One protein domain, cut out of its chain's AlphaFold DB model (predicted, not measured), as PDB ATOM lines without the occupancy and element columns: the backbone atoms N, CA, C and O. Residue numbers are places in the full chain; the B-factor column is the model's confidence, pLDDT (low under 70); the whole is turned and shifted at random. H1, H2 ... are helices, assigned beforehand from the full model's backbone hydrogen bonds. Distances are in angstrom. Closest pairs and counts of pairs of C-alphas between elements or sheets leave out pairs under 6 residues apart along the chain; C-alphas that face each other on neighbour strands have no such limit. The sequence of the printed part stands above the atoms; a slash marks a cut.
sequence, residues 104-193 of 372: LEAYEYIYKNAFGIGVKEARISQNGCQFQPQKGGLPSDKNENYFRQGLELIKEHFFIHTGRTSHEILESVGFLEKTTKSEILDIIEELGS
ATOM      1  N   LEU A 104     122.166 157.094 176.138       87.50
ATOM      2  CA  LEU A 104     121.126 157.230 177.161       87.50
ATOM      3  C   LEU A 104     121.302 156.264 178.343       87.50
ATOM      4  O   LEU A 104     121.147 156.667 179.491       87.50
ATOM      5  N   GLU A 105     121.686 155.013 178.089       83.25
ATOM      6  CA  GLU A 105     121.978 154.055 179.163       83.25
ATOM      7  C   GLU A 105     123.298 154.414 179.868       83.25
ATOM      8  O   GLU A 105     123.410 154.323 181.089       83.25
ATOM      9  N   ALA A 106     124.289 154.900 179.108       80.88
ATOM     10  CA  ALA A 106     125.536 155.418 179.669       80.88
ATOM     11  C   ALA A 106     125.272 156.654 180.541       80.88
ATOM     12  O   ALA A 106     125.852 156.787 181.620       80.88
ATOM     13  N   TYR A 107     124.361 157.526 180.098       90.00
ATOM     14  CA  TYR A 107     123.904 158.684 180.856       90.00
ATOM     15  C   TYR A 107     123.274 158.250 182.177       90.00
ATOM     16  O   TYR A 107     123.709 158.726 183.221       90.00
ATOM     17  N   GLU A 108     122.308 157.325 182.159       88.81
ATOM     18  CA  GLU A 108     121.683 156.817 183.387       88.81
ATOM     19  C   GLU A 108     122.718 156.196 184.329       88.81
ATOM     20  O   GLU A 108     122.707 156.482 185.524       88.81
ATOM     21  N   TYR A 109     123.647 155.390 183.809       84.19
ATOM     22  CA  TYR A 109     124.692 154.767 184.615       84.19
ATOM     23  C   TYR A 109     125.563 155.806 185.334       84.19
ATOM     24  O   TYR A 109     125.792 155.708 186.544       84.19
ATOM     25  N   ILE A 110     126.039 156.819 184.605       86.44
ATOM     26  CA  ILE A 110     126.837 157.910 185.178       86.44
ATOM     27  C   ILE A 110     125.990 158.702 186.180       86.44
ATOM     28  O   ILE A 110     126.460 158.978 187.283       86.44
ATOM     29  N   TYR A 111     124.742 159.020 185.836       90.56
ATOM     30  CA  TYR A 111     123.822 159.774 186.686       90.56
ATOM     31  C   TYR A 111     123.533 159.043 188.003       90.56
ATOM     32  O   TYR A 111     123.628 159.627 189.081       90.56
ATOM     33  N   LYS A 112     123.278 157.735 187.938       87.12
ATOM     34  CA  LYS A 112     123.035 156.886 189.105       87.12
ATOM     35  C   LYS A 112     124.256 156.780 190.007       87.12
ATOM     36  O   LYS A 112     124.114 156.835 191.225       87.12
ATOM     37  N   ASN A 113     125.455 156.674 189.440       83.88
ATOM     38  CA  ASN A 113     126.687 156.686 190.231       83.88
ATOM     39  C   ASN A 113     126.972 158.061 190.848       83.88
ATOM     40  O   ASN A 113     127.469 158.125 191.970       83.88
ATOM     41  N   ALA A 114     126.635 159.148 190.153       87.19
ATOM     42  CA  ALA A 114     126.805 160.505 190.658       87.19
ATOM     43  C   ALA A 114     125.818 160.823 191.789       87.19
ATOM     44  O   ALA A 114     126.230 161.242 192.866       87.19
ATOM     45  N   PHE A 115     124.524 160.601 191.562       87.62
ATOM     46  CA  PHE A 115     123.445 161.132 192.401       87.62
ATOM     47  C   PHE A 115     122.669 160.062 193.175       87.62
ATOM     48  O   PHE A 115     121.824 160.398 193.998       87.62
ATOM     49  N   GLY A 116     122.927 158.776 192.923       84.38
ATOM     50  CA  GLY A 116     122.180 157.675 193.539       84.38
ATOM     51  C   GLY A 116     120.775 157.488 192.960       84.38
ATOM     52  O   GLY A 116     119.981 156.738 193.521       84.38
ATOM     53  N   ILE A 117     120.464 158.163 191.852       85.62
ATOM     54  CA  ILE A 117     119.140 158.197 191.225       85.62
ATOM     55  C   ILE A 117     119.246 157.537 189.848       85.62
ATOM     56  O   ILE A 117     120.012 157.994 189.010       85.62
ATOM     57  N   GLY A 118     118.508 156.458 189.602       85.50
ATOM     58  CA  GLY A 118     118.248 155.952 188.253       85.50
ATOM     59  C   GLY A 118     116.854 156.359 187.779       85.50
ATOM     60  O   GLY A 118     116.139 157.106 188.452       85.50
ATOM     61  N   VAL A 119     116.425 155.836 186.633       85.06
ATOM     62  CA  VAL A 119     115.092 156.129 186.081       85.06
ATOM     63  C   VAL A 119     113.970 155.665 187.007       85.06
ATOM     64  O   VAL A 119     112.978 156.377 187.183       85.06
ATOM     65  N   LYS A 120     114.125 154.496 187.643       80.25
ATOM     66  CA  LYS A 120     113.137 153.971 188.600       80.25
ATOM     67  C   LYS A 120     112.939 154.945 189.767       80.25
ATOM     68  O   LYS A 120     111.806 155.275 190.114       80.25
ATOM     69  N   GLU A 121     114.033 155.437 190.340       83.38
ATOM     70  CA  GLU A 121     114.030 156.383 191.457       83.38
ATOM     71  C   GLU A 121     113.509 157.773 191.046       83.38
ATOM     72  O   GLU A 121     112.742 158.402 191.784       83.38
ATOM     73  N   ALA A 122     113.860 158.231 189.841       86.69
ATOM     74  CA  ALA A 122     113.372 159.485 189.276       86.69
ATOM     75  C   ALA A 122     111.840 159.491 189.142       86.69
ATOM     76  O   ALA A 122     111.190 160.452 189.557       86.69
ATOM     77  N   ARG A 123     111.235 158.395 188.663       81.94
ATOM     78  CA  ARG A 123     109.769 158.275 188.560       81.94
ATOM     79  C   ARG A 123     109.063 158.282 189.909       81.94
ATOM     80  O   ARG A 123     108.005 158.891 190.043       81.94
ATOM     81  N   ILE A 124     109.631 157.608 190.912       79.88
ATOM     82  CA  ILE A 124     109.088 157.637 192.282       79.88
ATOM     83  C   ILE A 124     109.047 159.087 192.784       79.88
ATOM     84  O   ILE A 124     108.023 159.524 193.312       79.88
ATOM     85  N   SER A 125     110.121 159.838 192.534       76.88
ATOM     86  CA  SER A 125     110.238 161.251 192.911       76.88
ATOM     87  C   SER A 125     109.230 162.144 192.174       76.88
ATOM     88  O   SER A 125     108.578 162.978 192.802       76.88
ATOM     89  N   GLN A 126     109.037 161.939 190.865       76.38
ATOM     90  CA  GLN A 126     108.056 162.684 190.059       76.38
ATOM     91  C   GLN A 126     106.606 162.448 190.507       76.38
ATOM     92  O   GLN A 126     105.779 163.352 190.426       76.38
ATOM     93  N   ASN A 127     106.302 161.267 191.051       72.12
ATOM     94  CA  ASN A 127     104.984 160.934 191.599       72.12
ATOM     95  C   ASN A 127     104.742 161.502 193.014       72.12
ATOM     96  O   ASN A 127     103.820 161.068 193.707       72.12
ATOM     97  N   GLY A 128     105.570 162.446 193.475       62.97
ATOM     98  CA  GLY A 128     105.412 163.123 194.765       62.97
ATOM     99  C   GLY A 128     105.804 162.276 195.979       62.97
ATOM    100  O   GLY A 128     105.618 162.710 197.116       62.97
ATOM    101  N   CYS A 129     106.360 161.080 195.768       58.78
ATOM    102  CA  CYS A 129     106.922 160.279 196.846       58.78
ATOM    103  C   CYS A 129     108.350 160.757 197.123       58.78
ATOM    104  O   CYS A 129     109.178 160.797 196.215       58.78
ATOM    105  N   GLN A 130     108.660 161.100 198.375       56.84
ATOM    106  CA  GLN A 130     110.037 161.416 198.751       56.84
ATOM    107  C   GLN A 130     110.905 160.167 198.590       56.84
ATOM    108  O   GLN A 130     110.850 159.246 199.405       56.84
ATOM    109  N   PHE A 131     111.728 160.151 197.545       56.94
ATOM    110  CA  PHE A 131     112.848 159.236 197.463       56.94
ATOM    111  C   PHE A 131     114.053 159.900 198.120       56.94
ATOM    112  O   PHE A 131     114.568 160.908 197.640       56.94
ATOM    113  N   GLN A 132     114.506 159.337 199.235       56.44
ATOM    114  CA  GLN A 132     115.856 159.599 199.705       56.44
ATOM    115  C   GLN A 132     116.738 158.504 199.106       56.44
ATOM    116  O   GLN A 132     116.452 157.332 199.372       56.44
ATOM    117  N   PRO A 133     117.785 158.823 198.320       55.16
ATOM    118  CA  PRO A 133     118.808 157.849 197.957       55.16
ATOM    119  C   PRO A 133     119.525 157.414 199.242       55.16
ATOM    120  O   PRO A 133     120.576 157.922 199.607       55.16
ATOM    121  N   GLN A 134     118.918 156.496 199.997       49.09
ATOM    122  CA  GLN A 134     119.444 156.025 201.278       49.09
ATOM    123  C   GLN A 134     120.728 155.205 201.083       49.09
ATOM    124  O   GLN A 134     121.469 154.989 202.040       49.09
ATOM    125  N   LYS A 135     120.999 154.745 199.850       52.28
ATOM    126  CA  LYS A 135     122.217 154.035 199.441       52.28
ATOM    127  C   LYS A 135     122.532 154.326 197.970       52.28
ATOM    128  O   LYS A 135     121.765 153.932 197.098       52.28
ATOM    129  N   GLY A 136     123.681 154.944 197.704       58.94
ATOM    130  CA  GLY A 136     124.195 155.189 196.351       58.94
ATOM    131  C   GLY A 136     124.402 156.672 196.047       58.94
ATOM    132  O   GLY A 136     123.832 157.528 196.714       58.94
ATOM    133  N   GLY A 137     125.230 156.963 195.045       71.56
ATOM    134  CA  GLY A 137     125.654 158.325 194.725       71.56
ATOM    135  C   GLY A 137     126.974 158.713 195.389       71.56
ATOM    136  O   GLY A 137     127.380 158.151 196.409       71.56
ATOM    137  N   LEU A 138     127.657 159.678 194.787       82.00
ATOM    138  CA  LEU A 138     128.837 160.301 195.363       82.00
ATOM    139  C   LEU A 138     128.430 161.425 196.330       82.00
ATOM    140  O   LEU A 138     127.358 162.013 196.181       82.00
ATOM    141  N   PRO A 139     129.299 161.764 197.299       82.56
ATOM    142  CA  PRO A 139     129.146 162.963 198.120       82.56
ATOM    143  C   PRO A 139     128.894 164.231 197.286       82.56
ATOM    144  O   PRO A 139     129.373 164.340 196.153       82.56
ATOM    145  N   SER A 140     128.160 165.201 197.846       79.56
ATOM    146  CA  SER A 140     127.727 166.420 197.139       79.56
ATOM    147  C   SER A 140     128.870 167.304 196.636       79.56
ATOM    148  O   SER A 140     128.677 168.102 195.731       79.56
ATOM    149  N   ASP A 141     130.066 167.173 197.205       82.44
ATOM    150  CA  ASP A 141     131.289 167.845 196.754       82.44
ATOM    151  C   ASP A 141     131.935 167.174 195.524       82.44
ATOM    152  O   ASP A 141     132.807 167.761 194.884       82.44
ATOM    153  N   LYS A 142     131.524 165.945 195.174       86.00
ATOM    154  CA  LYS A 142     132.131 165.130 194.102       86.00
ATOM    155  C   LYS A 142     131.170 164.750 192.984       86.00
ATOM    156  O   LYS A 142     131.625 164.495 191.868       86.00
ATOM    157  N   ASN A 143     129.872 164.684 193.270       87.38
ATOM    158  CA  ASN A 143     128.864 164.197 192.331       87.38
ATOM    159  C   ASN A 143     128.805 165.016 191.030       87.38
ATOM    160  O   ASN A 143     128.839 164.426 189.953       87.38
ATOM    161  N   GLU A 144     128.811 166.349 191.099       90.00
ATOM    162  CA  GLU A 144     128.741 167.223 189.922       90.00
ATOM    163  C   GLU A 144     129.975 167.086 189.030       90.00
ATOM    164  O   GLU A 144     129.859 167.043 187.804       90.00
ATOM    165  N   ASN A 145     131.163 166.987 189.632       91.69
ATOM    166  CA  ASN A 145     132.407 166.821 188.887       91.69
ATOM    167  C   ASN A 145     132.463 165.450 188.201       91.69
ATOM    168  O   ASN A 145     132.770 165.369 187.014       91.69
ATOM    169  N   TYR A 146     132.104 164.380 188.917       89.25
ATOM    170  CA  TYR A 146     132.007 163.039 188.336       89.25
ATOM    171  C   TYR A 146     130.999 162.999 187.185       89.25
ATOM    172  O   TYR A 146     131.291 162.463 186.118       89.25
ATOM    173  N   PHE A 147     129.829 163.608 187.380       92.50
ATOM    174  CA  PHE A 147     128.795 163.669 186.359       92.50
ATOM    175  C   PHE A 147     129.272 164.426 185.114       92.50
ATOM    176  O   PHE A 147     129.139 163.922 184.001       92.50
ATOM    177  N   ARG A 148     129.917 165.587 185.292       92.69
ATOM    178  CA  ARG A 148     130.496 166.371 184.192       92.69
ATOM    179  C   ARG A 148     131.558 165.585 183.422       92.69
ATOM    180  O   ARG A 148     131.511 165.563 182.199       92.69
ATOM    181  N   GLN A 149     132.470 164.904 184.118       88.75
ATOM    182  CA  GLN A 149     133.475 164.042 183.481       88.75
ATOM    183  C   GLN A 149     132.824 162.896 182.702       88.75
ATOM    184  O   GLN A 149     133.227 162.602 181.580       88.75
ATOM    185  N   GLY A 150     131.777 162.284 183.255       87.44
ATOM    186  CA  GLY A 150     131.014 161.262 182.550       87.44
ATOM    187  C   GLY A 150     130.335 161.785 181.279       87.44
ATOM    188  O   GLY A 150     130.359 161.099 180.260       87.44
ATOM    189  N   LEU A 151     129.790 163.007 181.291       92.12
ATOM    190  CA  LEU A 151     129.229 163.630 180.084       92.12
ATOM    191  C   LEU A 151     130.289 163.865 179.001       92.12
ATOM    192  O   LEU A 151     129.997 163.661 177.822       92.12
ATOM    193  N   GLU A 152     131.510 164.250 179.378       89.56
ATOM    194  CA  GLU A 152     132.621 164.365 178.425       89.56
ATOM    195  C   GLU A 152     132.964 163.011 177.791       89.56
ATOM    196  O   GLU A 152     133.108 162.931 176.574       89.56
ATOM    197  N   LEU A 153     132.985 161.927 178.575       84.69
ATOM    198  CA  LEU A 153     133.207 160.576 178.048       84.69
ATOM    199  C   LEU A 153     132.093 160.139 177.084       84.69
ATOM    200  O   LEU A 153     132.373 159.562 176.034       84.69
ATOM    201  N   ILE A 154     130.826 160.433 177.403       85.75
ATOM    202  CA  ILE A 154     129.696 160.164 176.497       85.75
ATOM    203  C   ILE A 154     129.870 160.945 175.190       85.75
ATOM    204  O   ILE A 154     129.695 160.390 174.104       85.75
ATOM    205  N   LYS A 155     130.226 162.228 175.286       89.56
ATOM    206  CA  LYS A 155     130.476 163.086 174.127       89.56
ATOM    207  C   LYS A 155     131.571 162.498 173.233       89.56
ATOM    208  O   LYS A 155     131.351 162.324 172.037       89.56
ATOM    209  N   GLU A 156     132.721 162.159 173.810       82.88
ATOM    210  CA  GLU A 156     133.863 161.588 173.085       82.88
ATOM    211  C   GLU A 156     133.538 160.236 172.442       82.88
ATOM    212  O   GLU A 156     133.974 159.967 171.326       82.88
ATOM    213  N   HIS A 157     132.743 159.398 173.107       76.12
ATOM    214  CA  HIS A 157     132.447 158.057 172.612       76.12
ATOM    215  C   HIS A 157     131.350 158.028 171.537       76.12
ATOM    216  O   HIS A 157     131.476 157.306 170.551       76.12
ATOM    217  N   PHE A 158     130.269 158.793 171.715       78.94
ATOM    218  CA  PHE A 158     129.074 158.694 170.862       78.94
ATOM    219  C   PHE A 158     128.905 159.857 169.885       78.94
ATOM    220  O   PHE A 158     128.223 159.709 168.874       78.94
ATOM    221  N   PHE A 159     129.491 161.019 170.179       84.12
ATOM    222  CA  PHE A 159     129.144 162.269 169.502       84.12
ATOM    223  C   PHE A 159     130.335 163.008 168.889       84.12
ATOM    224  O   PHE A 159     130.130 164.069 168.296       84.12
ATOM    225  N   ILE A 160     131.540 162.432 168.932       80.12
ATOM    226  CA  ILE A 160     132.772 163.050 168.414       80.12
ATOM    227  C   ILE A 160     132.656 163.524 166.957       80.12
ATOM    228  O   ILE A 160     133.199 164.566 166.603       80.12
ATOM    229  N   HIS A 161     131.888 162.818 166.124       76.81
ATOM    230  CA  HIS A 161     131.680 163.159 164.711       76.81
ATOM    231  C   HIS A 161     130.461 164.054 164.447       76.81
ATOM    232  O   HIS A 161     130.247 164.476 163.316       76.81
ATOM    233  N   THR A 162     129.652 164.337 165.469       79.12
ATOM    234  CA  THR A 162     128.418 165.135 165.336       79.12
ATOM    235  C   THR A 162     128.592 166.587 165.773       79.12
ATOM    236  O   THR A 162     127.697 167.396 165.559       79.12
ATOM    237  N   GLY A 163     129.716 166.920 166.419       79.94
ATOM    238  CA  GLY A 163     129.974 168.253 166.971       79.94
ATOM    239  C   GLY A 163     129.159 168.598 168.223       79.94
ATOM    240  O   GLY A 163     129.362 169.676 168.777       79.94
ATOM    241  N   ARG A 164     128.282 167.700 168.701       88.62
ATOM    242  CA  ARG A 164     127.519 167.915 169.936       88.62
ATOM    243  C   ARG A 164     128.436 168.063 171.143       88.62
ATOM    244  O   ARG A 164     129.397 167.315 171.326       88.62
ATOM    245  N   THR A 165     128.073 168.995 172.006       91.75
ATOM    246  CA  THR A 165     128.727 169.302 173.274       91.75
ATOM    247  C   THR A 165     128.111 168.510 174.429       91.75
ATOM    248  O   THR A 165     126.971 168.047 174.366       91.75
ATOM    249  N   SER A 166     128.847 168.382 175.535       90.56
ATOM    250  CA  SER A 166     128.328 167.807 176.785       90.56
ATOM    251  C   SER A 166     127.142 168.595 177.351       90.56
ATOM    252  O   SER A 166     126.247 168.005 177.957       90.56
ATOM    253  N   HIS A 167     127.098 169.907 177.104       92.12
ATOM    254  CA  HIS A 167     125.975 170.760 177.474       92.12
ATOM    255  C   HIS A 167     124.707 170.409 176.691       92.12
ATOM    256  O   HIS A 167     123.671 170.182 177.304       92.12
ATOM    257  N   GLU A 168     124.793 170.251 175.368       91.56
ATOM    258  CA  GLU A 168     123.645 169.837 174.546       91.56
ATOM    259  C   GLU A 168     123.155 168.427 174.911       91.56
ATOM    260  O   GLU A 168     121.953 168.159 174.893       91.56
ATOM    261  N   ILE A 169     124.061 167.519 175.299       90.62
ATOM    262  CA  ILE A 169     123.678 166.204 175.838       90.62
ATOM    263  C   ILE A 169     122.875 166.386 177.135       90.62
ATOM    264  O   ILE A 169     121.796 165.802 177.270       90.62
ATOM    265  N   LEU A 170     123.350 167.223 178.064       91.62
ATOM    266  CA  LEU A 170     122.634 167.534 179.302       91.62
ATOM    267  C   LEU A 170     121.275 168.191 179.037       91.62
ATOM    268  O   LEU A 170     120.301 167.777 179.650       91.62
ATOM    269  N   GLU A 171     121.167 169.156 178.129       90.38
ATOM    270  CA  GLU A 171     119.885 169.781 177.774       90.38
ATOM    271  C   GLU A 171     118.920 168.796 177.105       90.38
ATOM    272  O   GLU A 171     117.698 168.875 177.284       90.38
ATOM    273  N   SER A 172     119.457 167.846 176.335       87.00
ATOM    274  CA  SER A 172     118.643 166.829 175.680       87.00
ATOM    275  C   SER A 172     117.971 165.912 176.703       87.00
ATOM    276  O   SER A 172     116.758 165.744 176.609       87.00
ATOM    277  N   VAL A 173     118.704 165.423 177.711       89.56
ATOM    278  CA  VAL A 173     118.213 164.448 178.706       89.56
ATOM    279  C   VAL A 173     117.632 165.117 179.961       89.56
ATOM    280  O   VAL A 173     116.530 164.786 180.401       89.56
ATOM    281  N   GLY A 174     118.346 166.100 180.505       90.25
ATOM    282  CA  GLY A 174     118.043 166.784 181.759       90.25
ATOM    283  C   GLY A 174     118.391 165.969 183.009       90.25
ATOM    284  O   GLY A 174     118.735 164.792 182.947       90.25
ATOM    285  N   PHE A 175     118.265 166.602 184.175       89.38
ATOM    286  CA  PHE A 175     118.329 165.903 185.462       89.38
ATOM    287  C   PHE A 175     117.148 164.937 185.573       89.38
ATOM    288  O   PHE A 175     116.003 165.374 185.452       89.38
ATOM    289  N   LEU A 176     117.407 163.643 185.784       89.06
ATOM    290  CA  LEU A 176     116.389 162.595 185.629       89.06
ATOM    291  C   LEU A 176     115.150 162.838 186.503       89.06
ATOM    292  O   LEU A 176     114.030 162.676 186.034       89.06
ATOM    293  N   GLU A 177     115.320 163.282 187.748       86.19
ATOM    294  CA  GLU A 177     114.207 163.559 188.664       86.19
ATOM    295  C   GLU A 177     113.455 164.867 188.366       86.19
ATOM    296  O   GLU A 177     112.335 165.045 188.839       86.19
ATOM    297  N   LYS A 178     114.043 165.778 187.577       84.50
ATOM    298  CA  LYS A 178     113.467 167.095 187.235       84.50
ATOM    299  C   LYS A 178     113.059 167.219 185.771       84.50
ATOM    300  O   LYS A 178     112.504 168.245 185.384       84.50
ATOM    301  N   THR A 179     113.373 166.225 184.943       79.88
ATOM    302  CA  THR A 179     113.103 166.293 183.509       79.88
ATOM    303  C   THR A 179     111.598 166.315 183.267       79.88
ATOM    304  O   THR A 179     110.851 165.498 183.805       79.88
ATOM    305  N   THR A 180     111.139 167.263 182.456       75.50
ATOM    306  CA  THR A 180     109.744 167.328 181.993       75.50
ATOM    307  C   THR A 180     109.495 166.412 180.796       75.50
ATOM    308  O   THR A 180     108.350 166.230 180.393       75.50
ATOM    309  N   LYS A 181     110.556 165.818 180.233       80.62
ATOM    310  CA  LYS A 181     110.522 164.941 179.060       80.62
ATOM    311  C   LYS A 181     110.312 163.492 179.501       80.62
ATOM    312  O   LYS A 181     111.257 162.701 179.540       80.62
ATOM    313  N   SER A 182     109.083 163.150 179.881       77.69
ATOM    314  CA  SER A 182     108.728 161.805 180.364       77.69
ATOM    315  C   SER A 182     109.121 160.684 179.396       77.69
ATOM    316  O   SER A 182     109.546 159.615 179.831       77.69
ATOM    317  N   GLU A 183     109.064 160.957 178.094       81.88
ATOM    318  CA  GLU A 183     109.438 160.041 177.022       81.88
ATOM    319  C   GLU A 183     110.912 159.612 177.089       81.88
ATOM    320  O   GLU A 183     111.239 158.479 176.755       81.88
ATOM    321  N   ILE A 184     111.816 160.463 177.586       85.25
ATOM    322  CA  ILE A 184     113.233 160.101 177.736       85.25
ATOM    323  C   ILE A 184     113.407 159.060 178.835       85.25
ATOM    324  O   ILE A 184     114.172 158.112 178.670       85.25
ATOM    325  N   LEU A 185     112.670 159.200 179.938       86.38
ATOM    326  CA  LEU A 185     112.657 158.192 180.993       86.38
ATOM    327  C   LEU A 185     112.038 156.882 180.492       86.38
ATOM    328  O   LEU A 185     112.481 155.813 180.903       86.38
ATOM    329  N   ASP A 186     111.037 156.938 179.605       83.62
ATOM    330  CA  ASP A 186     110.467 155.737 178.980       83.62
ATOM    331  C   ASP A 186     111.503 155.039 178.090       83.62
ATOM    332  O   ASP A 186     111.684 153.830 178.202       83.62
ATOM    333  N   ILE A 187     112.229 155.802 177.265       82.69
ATOM    334  CA  ILE A 187     113.280 155.273 176.388       82.69
ATOM    335  C   ILE A 187     114.412 154.654 177.209       82.69
ATOM    336  O   ILE A 187     114.829 153.543 176.906       82.69
ATOM    337  N   ILE A 188     114.920 155.341 178.237       81.94
ATOM    338  CA  ILE A 188     116.003 154.804 179.074       81.94
ATOM    339  C   ILE A 188     115.542 153.529 179.791       81.94
ATOM    340  O   ILE A 188     116.280 152.549 179.807       81.94
ATOM    341  N   GLU A 189     114.322 153.503 180.341       79.69
ATOM    342  CA  GLU A 189     113.768 152.301 180.978       79.69
ATOM    343  C   GLU A 189     113.651 151.136 179.985       79.69
ATOM    344  O   GLU A 189     113.993 150.004 180.325       79.69
ATOM    345  N   GLU A 190     113.208 151.412 178.757       75.62
ATOM    346  CA  GLU A 190     113.084 150.408 177.699       75.62
ATOM    347  C   GLU A 190     114.458 149.908 177.225       75.62
ATOM    348  O   GLU A 190     114.665 148.704 177.097       75.62
ATOM    349  N   LEU A 191     115.437 150.797 177.037       73.94
ATOM    350  CA  LEU A 191     116.813 150.421 176.694       73.94
ATOM    351  C   LEU A 191     117.472 149.611 177.824       73.94
ATOM    352  O   LEU A 191     118.102 148.583 177.570       73.94
ATOM    353  N   GLY A 192     117.246 150.026 179.073       63.16
ATOM    354  CA  GLY A 192     117.675 149.331 180.284       63.16
ATOM    355  C   GLY A 192     116.951 148.002 180.512       63.16
ATOM    356  O   GLY A 192     117.458 147.142 181.236       63.16
ATOM    357  N   SER A 193     115.819 147.766 179.836       59.16
ATOM    358  CA  SER A 193     115.135 146.471 179.773       59.16
ATOM    359  C   SER A 193     115.850 145.475 178.846       59.16
ATOM    360  O   SER A 193     115.252 144.693 178.127       59.16
TER     361      SER A 193
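This is residues 104 to 193 of the 372 residues of the protein "CRISPR-associated helicase Cas3" of Methanosarcina mazei S-6 (UniProt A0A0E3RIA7). Two antiparallel helices side by side, H1 and H3, form one half of the domain, and a second, smaller side-by-side pair, H2 and H5, joins it where H5 sits crosswise at the first residues of H1, 104 to 108. H1 lies nearest the middle, H4 starts at H3 and runs off about perpendicular to it toward H5, and a long loop, residues 127 to 142, swings from H2 round to the start of H3. The printed part has 90 residues with five named helices, in the order H1, H2, H3, H4, H5, and no named strand, and its class is all helix. It is compact, with a radius of gyration of the C-alphas of 12.9 A, and its C-alphas span 40 by 30 by 22 A along the three main axes.

H1 takes residues 104 to 115 and is 15.9 A long from first to last C-alpha, beginning with C-alpha 104 at (121.126, 157.230, 177.161). H2 follows at residues 119 to 126, 10.4 A long. H3, the longest helix, takes residues 143 to 159 and measures 22.9 A, beginning with C-alpha 143 at (128.864, 164.197, 192.331). H4 takes residues 166 to 173, 10.8 A long. H5 takes residues 182 to 192, 15.4 A long, and ends with C-alpha 192 at (117.675, 149.331, 180.284).

H1 and H3 touch and run opposite ways at a shallow tilt of 13 degrees; their closest C-alphas, those of Ala 114 and Asn 143, are 4.5 A apart. H1 touches H5 with residues 104 to 108 alone, about perpendicular at 81 degrees, the closest C-alphas being those of Leu 104 and Ile 188, 6.0 A apart. H2 and H5 touch at a shallow tilt of 25 degrees, opposite ways, with the C-alphas of Val 119 and Leu 185 closest at 6.0 A. H3 touches H4 with residues 148 to 155 alone, about perpendicular at 87 degrees; the C-alphas of Leu 151 and Ser 166 are closest, at 5.4 A. The helix packing is part aligned and part crossed: 2 of these 4 touching pairs are at a shallow tilt. H4 and H5 are close but not clearly touching, with the C-alphas of Val 173 and Ile 184 closest at 6.7 A. H2 is apart from H3 and from H4, and H3 is apart from H5. In H1, H2, H3, H4 and H5 every O i to N i+4 pair is within hydrogen-bond range.

The two C-alphas farthest apart, those of Cys 129 and His 161, are 40.7 A apart. The printed part has no cut. The link from H1 to H2 is tight, those from H3 to H4 and from H4 to H5 are short, and that from H2 to H3 is long, with 16 residues. The mean pLDDT of the printed part is 81.3, and residues 128 to 136 and 192 to 193 are under 70.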